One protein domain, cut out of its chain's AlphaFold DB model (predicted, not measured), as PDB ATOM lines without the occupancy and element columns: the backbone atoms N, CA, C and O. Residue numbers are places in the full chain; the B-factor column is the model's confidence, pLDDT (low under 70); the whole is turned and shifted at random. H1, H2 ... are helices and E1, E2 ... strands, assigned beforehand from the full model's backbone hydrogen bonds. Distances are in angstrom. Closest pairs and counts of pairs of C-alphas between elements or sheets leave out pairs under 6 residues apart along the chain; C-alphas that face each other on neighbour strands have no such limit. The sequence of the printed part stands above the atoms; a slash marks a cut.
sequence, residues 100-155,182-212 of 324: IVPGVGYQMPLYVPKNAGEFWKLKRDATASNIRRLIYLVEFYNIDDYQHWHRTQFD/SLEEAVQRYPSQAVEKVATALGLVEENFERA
ATOM      1  N   ILE A 100     -12.883 -49.492  24.954       83.25
ATOM      2  CA  ILE A 100     -13.886 -49.863  25.953       83.25
ATOM      3  C   ILE A 100     -13.127 -50.343  27.186       83.25
ATOM      4  O   ILE A 100     -12.473 -51.382  27.146       83.25
ATOM      5  N   VAL A 101     -13.201 -49.576  28.270       83.88
ATOM      6  CA  VAL A 101     -12.595 -49.934  29.552       83.88
ATOM      7  C   VAL A 101     -13.661 -50.619  30.416       83.88
ATOM      8  O   VAL A 101     -14.712 -50.016  30.669       83.88
ATOM      9  N   PRO A 102     -13.432 -51.860  30.883       81.81
ATOM     10  CA  PRO A 102     -14.352 -52.535  31.792       81.81
ATOM     11  C   PRO A 102     -14.665 -51.662  33.017       81.81
ATOM     12  O   PRO A 102     -13.763 -51.141  33.664       81.81
ATOM     13  N   GLY A 103     -15.950 -51.466  33.317       85.12
ATOM     14  CA  GLY A 103     -16.414 -50.661  34.456       85.12
ATOM     15  C   GLY A 103     -16.508 -49.147  34.216       85.12
ATOM     16  O   GLY A 103     -17.267 -48.488  34.919       85.12
ATOM     17  N   VAL A 104     -15.816 -48.598  33.212       83.25
ATOM     18  CA  VAL A 104     -15.862 -47.157  32.876       83.25
ATOM     19  C   VAL A 104     -16.628 -46.900  31.571       83.25
ATOM     20  O   VAL A 104     -17.214 -45.837  31.390       83.25
ATOM     21  N   GLY A 105     -16.693 -47.892  30.678       85.12
ATOM     22  CA  GLY A 105     -17.369 -47.788  29.387       85.12
ATOM     23  C   GLY A 105     -16.438 -47.306  28.272       85.12
ATOM     24  O   GLY A 105     -15.234 -47.558  28.295       85.12
ATOM     25  N   TYR A 106     -17.004 -46.663  27.252       87.62
ATOM     26  CA  TYR A 106     -16.250 -46.172  26.097       87.62
ATOM     27  C   TYR A 106     -15.481 -44.892  26.440       87.62
ATOM     28  O   TYR A 106     -16.086 -43.895  26.836       87.62
ATOM     29  N   GLN A 107     -14.163 -44.901  26.250       86.31
ATOM     30  CA  GLN A 107     -13.290 -43.765  26.531       86.31
ATOM     31  C   GLN A 107     -12.526 -43.338  25.278       86.31
ATOM     32  O   GLN A 107     -11.941 -44.162  24.577       86.31
ATOM     33  N   MET A 108     -12.508 -42.033  25.019       85.62
ATOM     34  CA  MET A 108     -11.734 -41.414  23.941       85.62
ATOM     35  C   MET A 108     -10.373 -40.936  24.467       85.62
ATOM     36  O   MET A 108     -10.311 -40.527  25.631       85.62
ATOM     37  N   PRO A 109      -9.294 -40.959  23.660       87.19
ATOM     38  CA  PRO A 109      -8.027 -40.411  24.095       87.19
ATOM     39  C   PRO A 109      -8.156 -38.903  24.344       87.19
ATOM     40  O   PRO A 109      -8.806 -38.177  23.593       87.19
ATOM     41  N   LEU A 110      -7.500 -38.429  25.399       86.00
ATOM     42  CA  LEU A 110      -7.409 -37.019  25.781       86.00
ATOM     43  C   LEU A 110      -6.574 -36.220  24.778       86.00
ATOM     44  O   LEU A 110      -6.854 -35.051  24.519       86.00
ATOM     45  N   TYR A 111      -5.545 -36.851  24.213       86.06
ATOM     46  CA  TYR A 111      -4.722 -36.281  23.160       86.06
ATOM     47  C   TYR A 111      -4.991 -36.988  21.832       86.06
ATOM     48  O   TYR A 111      -4.794 -38.193  21.715       86.06
ATOM     49  N   VAL A 112      -5.399 -36.205  20.832       82.69
ATOM     50  CA  VAL A 112      -5.654 -36.666  19.466       82.69
ATOM     51  C   VAL A 112      -4.846 -35.793  18.500       82.69
ATOM     52  O   VAL A 112      -5.140 -34.597  18.391       82.69
ATOM     53  N   PRO A 113      -3.825 -36.335  17.808       86.56
ATOM     54  CA  PRO A 113      -3.155 -35.631  16.721       86.56
ATOM     55  C   PRO A 113      -4.176 -35.260  15.645       86.56
ATOM     56  O   PRO A 113      -4.980 -36.096  15.232       86.56
ATOM     57  N   LYS A 114      -4.162 -34.013  15.167       84.94
ATOM     58  CA  LYS A 114      -5.187 -33.560  14.211       84.94
ATOM     59  C   LYS A 114      -4.996 -34.156  12.822       84.94
ATOM     60  O   LYS A 114      -5.969 -34.283  12.085       84.94
ATOM     61  N   ASN A 115      -3.758 -34.471  12.454       85.75
ATOM     62  CA  ASN A 115      -3.388 -35.005  11.148       85.75
ATOM     63  C   ASN A 115      -2.102 -35.840  11.223       85.75
ATOM     64  O   ASN A 115      -1.361 -35.776  12.210       85.75
ATOM     65  N   ALA A 116      -1.823 -36.600  10.160       82.31
ATOM     66  CA  ALA A 116      -0.616 -37.422  10.053       82.31
ATOM     67  C   ALA A 116       0.668 -36.600  10.219       82.31
ATOM     68  O   ALA A 116       1.611 -37.058  10.855       82.31
ATOM     69  N   GLY A 117       0.705 -35.357   9.732       81.88
ATOM     70  CA  GLY A 117       1.845 -34.464   9.933       81.88
ATOM     71  C   GLY A 117       2.154 -34.175  11.406       81.88
ATOM     72  O   GLY A 117       3.317 -34.219  11.796       81.88
ATOM     73  N   GLU A 118       1.143 -33.889  12.230       86.38
ATOM     74  CA  GLU A 118       1.293 -33.692  13.680       86.38
ATOM     75  C   GLU A 118       1.711 -34.978  14.389       86.38
ATOM     76  O   GLU A 118       2.552 -34.926  15.284       86.38
ATOM     77  N   PHE A 119       1.174 -36.120  13.960       88.19
ATOM     78  CA  PHE A 119       1.547 -37.423  14.498       88.19
ATOM     79  C   PHE A 119       3.022 -37.753  14.218       88.19
ATOM     80  O   PHE A 119       3.787 -38.002  15.146       88.19
ATOM     81  N   TRP A 120       3.477 -37.638  12.965       86.25
ATOM     82  CA  TRP A 120       4.875 -37.903  12.595       86.25
ATOM     83  C   TRP A 120       5.865 -36.873  13.166       86.25
ATOM     84  O   TRP A 120       7.054 -37.163  13.302       86.25
ATOM     85  N   LYS A 121       5.404 -35.673  13.551       87.00
ATOM     86  CA  LYS A 121       6.231 -34.710  14.302       87.00
ATOM     87  C   LYS A 121       6.592 -35.204  15.701       87.00
ATOM     88  O   LYS A 121       7.638 -34.802  16.201       87.00
ATOM     89  N   LEU A 122       5.798 -36.095  16.305       86.88
ATOM     90  CA  LEU A 122       6.126 -36.690  17.608       86.88
ATOM     91  C   LEU A 122       7.448 -37.475  17.560       86.88
ATOM     92  O   LEU A 122       8.180 -37.476  18.544       86.88
ATOM     93  N   LYS A 123       7.775 -38.073  16.402       85.06
ATOM     94  CA  LYS A 123       9.037 -38.791  16.138       85.06
ATOM     95  C   LYS A 123      10.214 -37.843  15.892       85.06
ATOM     96  O   LYS A 123      11.314 -38.115  16.354       85.06
ATOM     97  N   ARG A 124      10.002 -36.745  15.152       80.12
ATOM     98  CA  ARG A 124      11.082 -35.806  14.771       80.12
ATOM     99  C   ARG A 124      11.479 -34.856  15.894       80.12
ATOM    100  O   ARG A 124      12.662 -34.601  16.090       80.12
ATOM    101  N   ASP A 125      10.492 -34.348  16.623       80.75
ATOM    102  CA  ASP A 125      10.692 -33.315  17.627       80.75
ATOM    103  C   ASP A 125      10.533 -33.947  19.017       80.75
ATOM    104  O   ASP A 125       9.456 -33.882  19.613       80.75
ATOM    105  N   ALA A 126      11.596 -34.559  19.548       79.19
ATOM    106  CA  ALA A 126      11.619 -35.217  20.864       79.19
ATOM    107  C   ALA A 126      11.597 -34.216  22.045       79.19
ATOM    108  O   ALA A 126      12.405 -34.262  22.971       79.19
ATOM    109  N   THR A 127      10.671 -33.260  22.012       89.00
ATOM    110  CA  THR A 127      10.429 -32.321  23.111       89.00
ATOM    111  C   THR A 127       9.737 -33.034  24.272       89.00
ATOM    112  O   THR A 127       8.941 -33.945  24.057       89.00
ATOM    113  N   ALA A 128       9.952 -32.580  25.511       88.75
ATOM    114  CA  ALA A 128       9.321 -33.181  26.694       88.75
ATOM    115  C   ALA A 128       7.781 -33.272  26.588       88.75
ATOM    116  O   ALA A 128       7.171 -34.220  27.076       88.75
ATOM    117  N   SER A 129       7.147 -32.309  25.909       89.38
ATOM    118  CA  SER A 129       5.711 -32.325  25.595       89.38
ATOM    119  C   SER A 129       5.330 -33.473  24.652       89.38
ATOM    120  O   SER A 129       4.373 -34.200  24.916       89.38
ATOM    121  N   ASN A 130       6.087 -33.660  23.568       90.25
ATOM    122  CA  ASN A 130       5.824 -34.712  22.587       90.25
ATOM    123  C   ASN A 130       6.103 -36.102  23.160       90.25
ATOM    124  O   ASN A 130       5.307 -37.005  22.933       90.25
ATOM    125  N   ILE A 131       7.149 -36.246  23.976       90.62
ATOM    126  CA  ILE A 131       7.433 -37.490  24.698       90.62
ATOM    127  C   ILE A 131       6.278 -37.845  25.643       90.62
ATOM    128  O   ILE A 131       5.788 -38.964  25.596       90.62
ATOM    129  N   ARG A 132       5.746 -36.889  26.421       91.69
ATOM    130  CA  ARG A 132       4.560 -37.130  27.272       91.69
ATOM    131  C   ARG A 132       3.326 -37.543  26.473       91.69
ATOM    132  O   ARG A 132       2.596 -38.434  26.889       91.69
ATOM    133  N   ARG A 133       3.087 -36.897  25.328       91.56
ATOM    134  CA  ARG A 133       1.990 -37.263  24.417       91.56
ATOM    135  C   ARG A 133       2.165 -38.673  23.866       91.56
ATOM    136  O   ARG A 133       1.184 -39.388  23.728       91.56
ATOM    137  N   LEU A 134       3.398 -39.059  23.561       90.81
ATOM    138  CA  LEU A 134       3.723 -40.373  23.032       90.81
ATOM    139  C   LEU A 134       3.572 -41.460  24.101       90.81
ATOM    140  O   LEU A 134       2.896 -42.446  23.837       90.81
ATOM    141  N   ILE A 135       4.072 -41.229  25.320       92.50
ATOM    142  CA  ILE A 135       3.842 -42.098  26.488       92.50
ATOM    143  C   ILE A 135       2.340 -42.326  26.689       92.50
ATOM    144  O   ILE A 135       1.895 -43.467  26.743       92.50
ATOM    145  N   TYR A 136       1.549 -41.247  26.689       93.12
ATOM    146  CA  TYR A 136       0.094 -41.329  26.817       93.12
ATOM    147  C   TYR A 136      -0.552 -42.209  25.739       93.12
ATOM    148  O   TYR A 136      -1.457 -42.983  26.034       93.12
ATOM    149  N   LEU A 137      -0.119 -42.088  24.482       90.88
ATOM    150  CA  LEU A 137      -0.670 -42.881  23.382       90.88
ATOM    151  C   LEU A 137      -0.300 -44.363  23.495       90.88
ATOM    152  O   LEU A 137      -1.156 -45.214  23.263       90.88
ATOM    153  N   VAL A 138       0.945 -44.663  23.868       91.38
ATOM    154  CA  VAL A 138       1.431 -46.037  24.070       91.38
ATOM    155  C   VAL A 138       0.650 -46.712  25.201       91.38
ATOM    156  O   VAL A 138       0.134 -47.814  25.019       91.38
ATOM    157  N   GLU A 139       0.458 -46.009  26.321       91.56
ATOM    158  CA  GLU A 139      -0.345 -46.478  27.456       91.56
ATOM    159  C   GLU A 139      -1.838 -46.598  27.099       91.56
ATOM    160  O   GLU A 139      -2.517 -47.553  27.478       91.56
ATOM    161  N   PHE A 140      -2.386 -45.653  26.330       90.31
ATOM    162  CA  PHE A 140      -3.793 -45.694  25.934       90.31
ATOM    163  C   PHE A 140      -4.101 -46.907  25.050       90.31
ATOM    164  O   PHE A 140      -5.135 -47.544  25.260       90.31
ATOM    165  N   TYR A 141      -3.218 -47.250  24.110       88.75
ATOM    166  CA  TYR A 141      -3.382 -48.400  23.215       88.75
ATOM    167  C   TYR A 141      -2.818 -49.717  23.765       88.75
ATOM    168  O   TYR A 141      -2.882 -50.719  23.057       88.75
ATOM    169  N   ASN A 142      -2.344 -49.737  25.018       90.00
ATOM    170  CA  ASN A 142      -1.764 -50.908  25.685       90.00
ATOM    171  C   ASN A 142      -0.666 -51.578  24.834       90.00
ATOM    172  O   ASN A 142      -0.714 -52.772  24.535       90.00
ATOM    173  N   ILE A 143       0.284 -50.777  24.353       88.00
ATOM    174  CA  ILE A 143       1.421 -51.279  23.580       88.00
ATOM    175  C   ILE A 143       2.507 -51.697  24.575       88.00
ATOM    176  O   ILE A 143       3.303 -50.879  25.032       88.00
ATOM    177  N   ASP A 144       2.515 -52.984  24.914       84.25
ATOM    178  CA  ASP A 144       3.345 -53.541  25.991       84.25
ATOM    179  C   ASP A 144       4.706 -54.090  25.500       84.25
ATOM    180  O   ASP A 144       5.480 -54.647  26.275       84.25
ATOM    181  N   ASP A 145       5.041 -53.925  24.214       84.38
ATOM    182  CA  ASP A 145       6.259 -54.476  23.592       84.38
ATOM    183  C   ASP A 145       7.496 -53.558  23.690       84.38
ATOM    184  O   ASP A 145       8.520 -53.806  23.045       84.38
ATOM    185  N   TYR A 146       7.433 -52.514  24.522       84.19
ATOM    186  CA  TYR A 146       8.474 -51.485  24.635       84.19
ATOM    187  C   TYR A 146       9.826 -52.007  25.121       84.19
ATOM    188  O   TYR A 146      10.874 -51.451  24.783       84.19
ATOM    189  N   GLN A 147       9.827 -53.124  25.846       84.31
ATOM    190  CA  GLN A 147      11.045 -53.797  26.289       84.31
ATOM    191  C   GLN A 147      11.881 -54.322  25.114       84.31
ATOM    192  O   GLN A 147      13.090 -54.489  25.257       84.31
ATOM    193  N   HIS A 148      11.280 -54.547  23.942       81.56
ATOM    194  CA  HIS A 148      11.947 -55.124  22.773       81.56
ATOM    195  C   HIS A 148      12.302 -54.100  21.688       81.56
ATOM    196  O   HIS A 148      12.957 -54.458  20.711       81.56
ATOM    197  N   TRP A 149      11.954 -52.819  21.862       85.81
ATOM    198  CA  TRP A 149      12.224 -51.767  20.866       85.81
ATOM    199  C   TRP A 149      13.718 -51.522  20.596       85.81
ATOM    200  O   TRP A 149      14.071 -50.927  19.582       85.81
ATOM    201  N   HIS A 150      14.610 -51.985  21.475       77.19
ATOM    202  CA  HIS A 150      16.056 -51.931  21.251       77.19
ATOM    203  C   HIS A 150      16.554 -52.981  20.241       77.19
ATOM    204  O   HIS A 150      17.623 -52.798  19.665       77.19
ATOM    205  N   ARG A 151      15.806 -54.077  20.028       73.56
ATOM    206  CA  ARG A 151      16.203 -55.174  19.124       73.56
ATOM    207  C   ARG A 151      15.836 -54.890  17.669       73.56
ATOM    208  O   ARG A 151      16.594 -55.248  16.780       73.56
ATOM    209  N   THR A 152      14.742 -54.166  17.433       60.84
ATOM    210  CA  THR A 152      14.235 -53.864  16.084       60.84
ATOM    211  C   THR A 152      15.102 -52.882  15.285       60.84
ATOM    212  O   THR A 152      14.870 -52.716  14.096       60.84
ATOM    213  N   GLN A 153      16.121 -52.248  15.883       55.62
ATOM    214  CA  GLN A 153      17.041 -51.367  15.142       55.62
ATOM    215  C   GLN A 153      18.035 -52.109  14.238       55.62
ATOM    216  O   GLN A 153      18.579 -51.485  13.331       55.62
ATOM    217  N   PHE A 154      18.290 -53.398  14.478       51.78
ATOM    218  CA  PHE A 154      19.312 -54.147  13.740       51.78
ATOM    219  C   PHE A 154      18.759 -54.963  12.568       51.78
ATOM    220  O   PHE A 154      19.534 -55.323  11.690       51.78
ATOM    221  N   ASP A 155      17.450 -55.217  12.509       48.09
ATOM    222  CA  ASP A 155      16.865 -56.085  11.478       48.09
ATOM    223  C   ASP A 155      16.620 -55.372  10.129       48.09
ATOM    224  O   ASP A 155      16.528 -56.034   9.096       48.09
ATOM    225  N   SER A 182      11.511 -48.555  32.188       87.25
ATOM    226  CA  SER A 182      10.199 -47.949  32.353       87.25
ATOM    227  C   SER A 182       9.684 -47.498  30.982       87.25
ATOM    228  O   SER A 182      10.467 -47.202  30.071       87.25
ATOM    229  N   LEU A 183       8.362 -47.441  30.817       87.56
ATOM    230  CA  LEU A 183       7.739 -46.973  29.580       87.56
ATOM    231  C   LEU A 183       8.268 -45.584  29.185       87.56
ATOM    232  O   LEU A 183       8.566 -45.321  28.020       87.56
ATOM    233  N   GLU A 184       8.425 -44.698  30.166       89.69
ATOM    234  CA  GLU A 184       8.930 -43.343  29.969       89.69
ATOM    235  C   GLU A 184      10.359 -43.353  29.427       89.69
ATOM    236  O   GLU A 184      10.667 -42.622  28.482       89.69
ATOM    237  N   GLU A 185      11.217 -44.203  29.991       88.94
ATOM    238  CA  GLU A 185      12.603 -44.335  29.560       88.94
ATOM    239  C   GLU A 185      12.700 -44.955  28.159       88.94
ATOM    240  O   GLU A 185      13.474 -44.479  27.322       88.94
ATOM    241  N   ALA A 186      11.870 -45.958  27.860       89.06
ATOM    242  CA  ALA A 186      11.809 -46.589  26.547       89.06
ATOM    243  C   ALA A 186      11.357 -45.603  25.456       89.06
ATOM    244  O   ALA A 186      12.003 -45.501  24.413       89.06
ATOM    245  N   VAL A 187      10.300 -44.821  25.707       89.69
ATOM    246  CA  VAL A 187       9.800 -43.808  24.758       89.69
ATOM    247  C   VAL A 187      10.800 -42.663  24.581       89.69
ATOM    248  O   VAL A 187      10.945 -42.139  23.477       89.69
ATOM    249  N   GLN A 188      11.517 -42.279  25.641       89.94
ATOM    250  CA  GLN A 188      12.541 -41.239  25.560       89.94
ATOM    251  C   GLN A 188      13.769 -41.687  24.756       89.94
ATOM    252  O   GLN A 188      14.316 -40.888  23.993       89.94
ATOM    253  N   ARG A 189      14.197 -42.947  24.905       88.12
ATOM    254  CA  ARG A 189      15.331 -43.517  24.158       88.12
ATOM    255  C   ARG A 189      14.966 -43.869  22.713       88.12
ATOM    256  O   ARG A 189      15.792 -43.685  21.822       88.12
ATOM    257  N   TYR A 190      13.737 -44.330  22.471       89.62
ATOM    258  CA  TYR A 190      13.285 -44.835  21.171       89.62
ATOM    259  C   TYR A 190      11.962 -44.197  20.699       89.62
ATOM    260  O   TYR A 190      10.998 -44.911  20.402       89.62
ATOM    261  N   PRO A 191      11.892 -42.858  20.540       89.56
ATOM    262  CA  PRO A 191      10.659 -42.180  20.127       89.56
ATOM    263  C   PRO A 191      10.186 -42.612  18.730       89.56
ATOM    264  O   PRO A 191       8.989 -42.648  18.462       89.56
ATOM    265  N   SER A 192      11.111 -42.989  17.843       87.94
ATOM    266  CA  SER A 192      10.789 -43.505  16.508       87.94
ATOM    267  C   SER A 192       9.988 -44.805  16.546       87.94
ATOM    268  O   SER A 192       8.980 -44.898  15.852       87.94
ATOM    269  N   GLN A 193      10.412 -45.762  17.374       88.94
ATOM    270  CA  GLN A 193       9.766 -47.071  17.514       88.94
ATOM    271  C   GLN A 193       8.403 -46.932  18.193       88.94
ATOM    272  O   GLN A 193       7.410 -47.484  17.726       88.94
ATOM    273  N   ALA A 194       8.320 -46.097  19.232       89.00
ATOM    274  CA  ALA A 194       7.055 -45.778  19.884       89.00
ATOM    275  C   ALA A 194       6.024 -45.203  18.896       89.00
ATOM    276  O   ALA A 194       4.870 -45.631  18.881       89.00
ATOM    277  N   VAL A 195       6.433 -44.261  18.035       89.94
ATOM    278  CA  VAL A 195       5.543 -43.710  17.002       89.94
ATOM    279  C   VAL A 195       5.129 -44.783  16.006       89.94
ATOM    280  O   VAL A 195       3.949 -44.861  15.700       89.94
ATOM    281  N   GLU A 196       6.040 -45.629  15.535       88.81
ATOM    282  CA  GLU A 196       5.741 -46.697  14.573       88.81
ATOM    283  C   GLU A 196       4.733 -47.727  15.114       88.81
ATOM    284  O   GLU A 196       3.767 -48.092  14.433       88.81
ATOM    285  N   LYS A 197       4.889 -48.144  16.373       88.88
ATOM    286  CA  LYS A 197       3.967 -49.080  17.031       88.88
ATOM    287  C   LYS A 197       2.590 -48.464  17.246       88.88
ATOM    288  O   LYS A 197       1.578 -49.089  16.928       88.88
ATOM    289  N   VAL A 198       2.537 -47.206  17.694       88.50
ATOM    290  CA  VAL A 198       1.273 -46.456  17.795       88.50
ATOM    291  C   VAL A 198       0.649 -46.260  16.413       88.50
ATOM    292  O   VAL A 198      -0.565 -46.378  16.262       88.50
ATOM    293  N   ALA A 199       1.459 -46.007  15.384       87.50
ATOM    294  CA  ALA A 199       0.990 -45.854  14.014       87.50
ATOM    295  C   ALA A 199       0.327 -47.147  13.534       87.50
ATOM    296  O   ALA A 199      -0.774 -47.109  12.992       87.50
ATOM    297  N   THR A 200       0.949 -48.290  13.821       84.94
ATOM    298  CA  THR A 200       0.415 -49.620  13.518       84.94
ATOM    299  C   THR A 200      -0.914 -49.865  14.233       84.94
ATOM    300  O   THR A 200      -1.881 -50.272  13.588       84.94
ATOM    301  N   ALA A 201      -1.012 -49.533  15.526       83.94
ATOM    302  CA  ALA A 201      -2.260 -49.632  16.290       83.94
ATOM    303  C   ALA A 201      -3.383 -48.737  15.726       83.94
ATOM    304  O   ALA A 201      -4.560 -49.088  15.795       83.94
ATOM    305  N   LEU A 202      -3.022 -47.596  15.131       80.31
ATOM    306  CA  LEU A 202      -3.943 -46.651  14.492       80.31
ATOM    307  C   LEU A 202      -4.197 -46.935  12.999       80.31
ATOM    308  O   LEU A 202      -4.978 -46.219  12.373       80.31
ATOM    309  N   GLY A 203      -3.542 -47.937  12.404       76.50
ATOM    310  CA  GLY A 203      -3.611 -48.205  10.961       76.50
ATOM    311  C   GLY A 203      -2.925 -47.145  10.082       76.50
ATOM    312  O   GLY A 203      -3.176 -47.063   8.878       76.50
ATOM    313  N   LEU A 204      -2.052 -46.321  10.661       76.19
ATOM    314  CA  LEU A 204      -1.257 -45.302   9.982       76.19
ATOM    315  C   LEU A 204       0.052 -45.920   9.462       76.19
ATOM    316  O   LEU A 204       1.107 -45.770  10.062       76.19
ATOM    317  N   VAL A 205       0.003 -46.627   8.333       66.50
ATOM    318  CA  VAL A 205       1.206 -47.258   7.751       66.50
ATOM    319  C   VAL A 205       2.181 -46.192   7.230       66.50
ATOM    320  O   VAL A 205       1.827 -45.447   6.314       66.50
ATOM    321  N   GLU A 206       3.408 -46.135   7.769       64.81
ATOM    322  CA  GLU A 206       4.442 -45.140   7.415       64.81
ATOM    323  C   GLU A 206       4.727 -45.125   5.900       64.81
ATOM    324  O   GLU A 206       4.770 -44.052   5.299       64.81
ATOM    325  N   GLU A 207       4.758 -46.286   5.234       62.00
ATOM    326  CA  GLU A 207       4.956 -46.415   3.776       62.00
ATOM    327  C   GLU A 207       3.938 -45.632   2.925       62.00
ATOM    328  O   GLU A 207       4.258 -45.144   1.832       62.00
ATOM    329  N   ASN A 208       2.708 -45.464   3.423       58.81
ATOM    330  CA  ASN A 208       1.665 -44.706   2.727       58.81
ATOM    331  C   ASN A 208       1.946 -43.193   2.709       58.81
ATOM    332  O   ASN A 208       1.355 -42.472   1.887       58.81
ATOM    333  N   PHE A 209       2.852 -42.732   3.579       60.38
ATOM    334  CA  PHE A 209       3.254 -41.339   3.768       60.38
ATOM    335  C   PHE A 209       4.745 -41.096   3.435       60.38
ATOM    336  O   PHE A 209       5.094 -39.981   3.038       60.38
ATOM    337  N   GLU A 210       5.604 -42.122   3.502       54.28
ATOM    338  CA  GLU A 210       7.051 -42.079   3.221       54.28
ATOM    339  C   GLU A 210       7.443 -42.190   1.737       54.28
ATOM    340  O   GLU A 210       8.606 -41.984   1.398       54.28
ATOM    341  N   ARG A 211       6.504 -42.353   0.792       49.75
ATOM    342  CA  ARG A 211       6.782 -42.096  -0.647       49.75
ATOM    343  C   ARG A 211       6.976 -40.597  -0.978       49.75
ATOM    344  O   ARG A 211       6.627 -40.133  -2.065       49.75
ATOM    345  N   ALA A 212       7.543 -39.833  -0.045       45.06
ATOM    346  CA  ALA A 212       8.107 -38.496  -0.205       45.06
ATOM    347  C   ALA A 212       9.612 -38.578   0.134       45.06
ATOM    348  O   ALA A 212      10.009 -39.339   1.006       45.06
TER     349      ALA A 212
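AT A GLANCE: This is residues 100 to 155 and 182 to 212 of the 324 residues of an uncharacterized protein of Cadophora sp. DSE1049 (UniProt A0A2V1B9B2). Look for a small cluster of helices in which H1, H2 and H5 pack on one another as the core, with H4 packing on H2 and little H3 packing on H4. From this body the first stretch runs out as an arm, where residues 101 to 106 stick out as a small folded-back loop; short H6 lies at the far end of the printed part, touching no helix. The printed part has 87 residues, with one named strand and then six named helices in the order E1 H1 H2 H3 H4 H5 H6, and its class is mostly helix. The whole is compact, with a radius of gyration of the C-alphas of 13.2 A and spans of 41 by 28 by 24 A.

HOW THE PARTS SIT: Start at E1, residues 105 to 107, which pairs with no named strand, though residues 105 to 106 pair antiparallel with residues 100 to 101. Next, H1, residues 116 to 124, touches H2, residues 128 to 140, at a steep tilt of 66 degrees, opposite ways; the closest C-alphas, of Leu 122 and Asn 130, are 5.4 A apart, and H2 touches with residues 130 to 134 alone. H2 is the hub, touching three helices. H3, residues 145 to 148, touches H4, residues 183 to 189, closest at the C-alphas of Tyr 146 and Ala 186, 6.2 A. H4 touches residues 131 to 135 of H2 alone, at a steep tilt of 46 degrees, opposite ways, closest at the C-alphas of Ile 135 and Glu 184, 6.3 A. H5, residues 191 to 201, touches H1 at a shallow tilt of 32 degrees, opposite ways, closest at the C-alphas of Lys 123 and Ser 192, 5.0 A. H5 also touches H2, the same way, at a shallow tilt of 34 degrees, only just short of steep; their closest C-alphas, of Val 138 and Val 198, are 6.3 A apart. H5 and H6, residues 207 to 210, are apart. In H2, H4 and H5 every O i to N i+4 pair is within hydrogen-bond range; H1 has 2 of 5, beside 5 of 6 O i to N i+3 pairs, and H3 and H6 are too short for an O i to N i+4 pair.

IN THESE COORDINATES: Find C-alpha 105 at (-17.369, -47.788, 29.387), where E1 begins. H1 measures 12.7 A from first to last C-alpha. H2 runs 18.1 A from C-alpha 128 at (9.321, -33.181, 26.694). H4 measures 9.9 A, and H5 runs 15.4 A to C-alpha 201 at (-2.260, -49.632, 16.290).

THE WHOLE: The C-alphas farthest apart, of Gly 103 and Ala 212, are 44.2 A apart. Residues 156 to 181 are not printed, and C-alphas 155 and 182 are 23.4 A apart across the cut. Of the links printed whole, E1 to H1 is short and the others are tight. Mean pLDDT of the printed part is 82.3; look for values under 70 at residues 152 to 155 and 205 to 212.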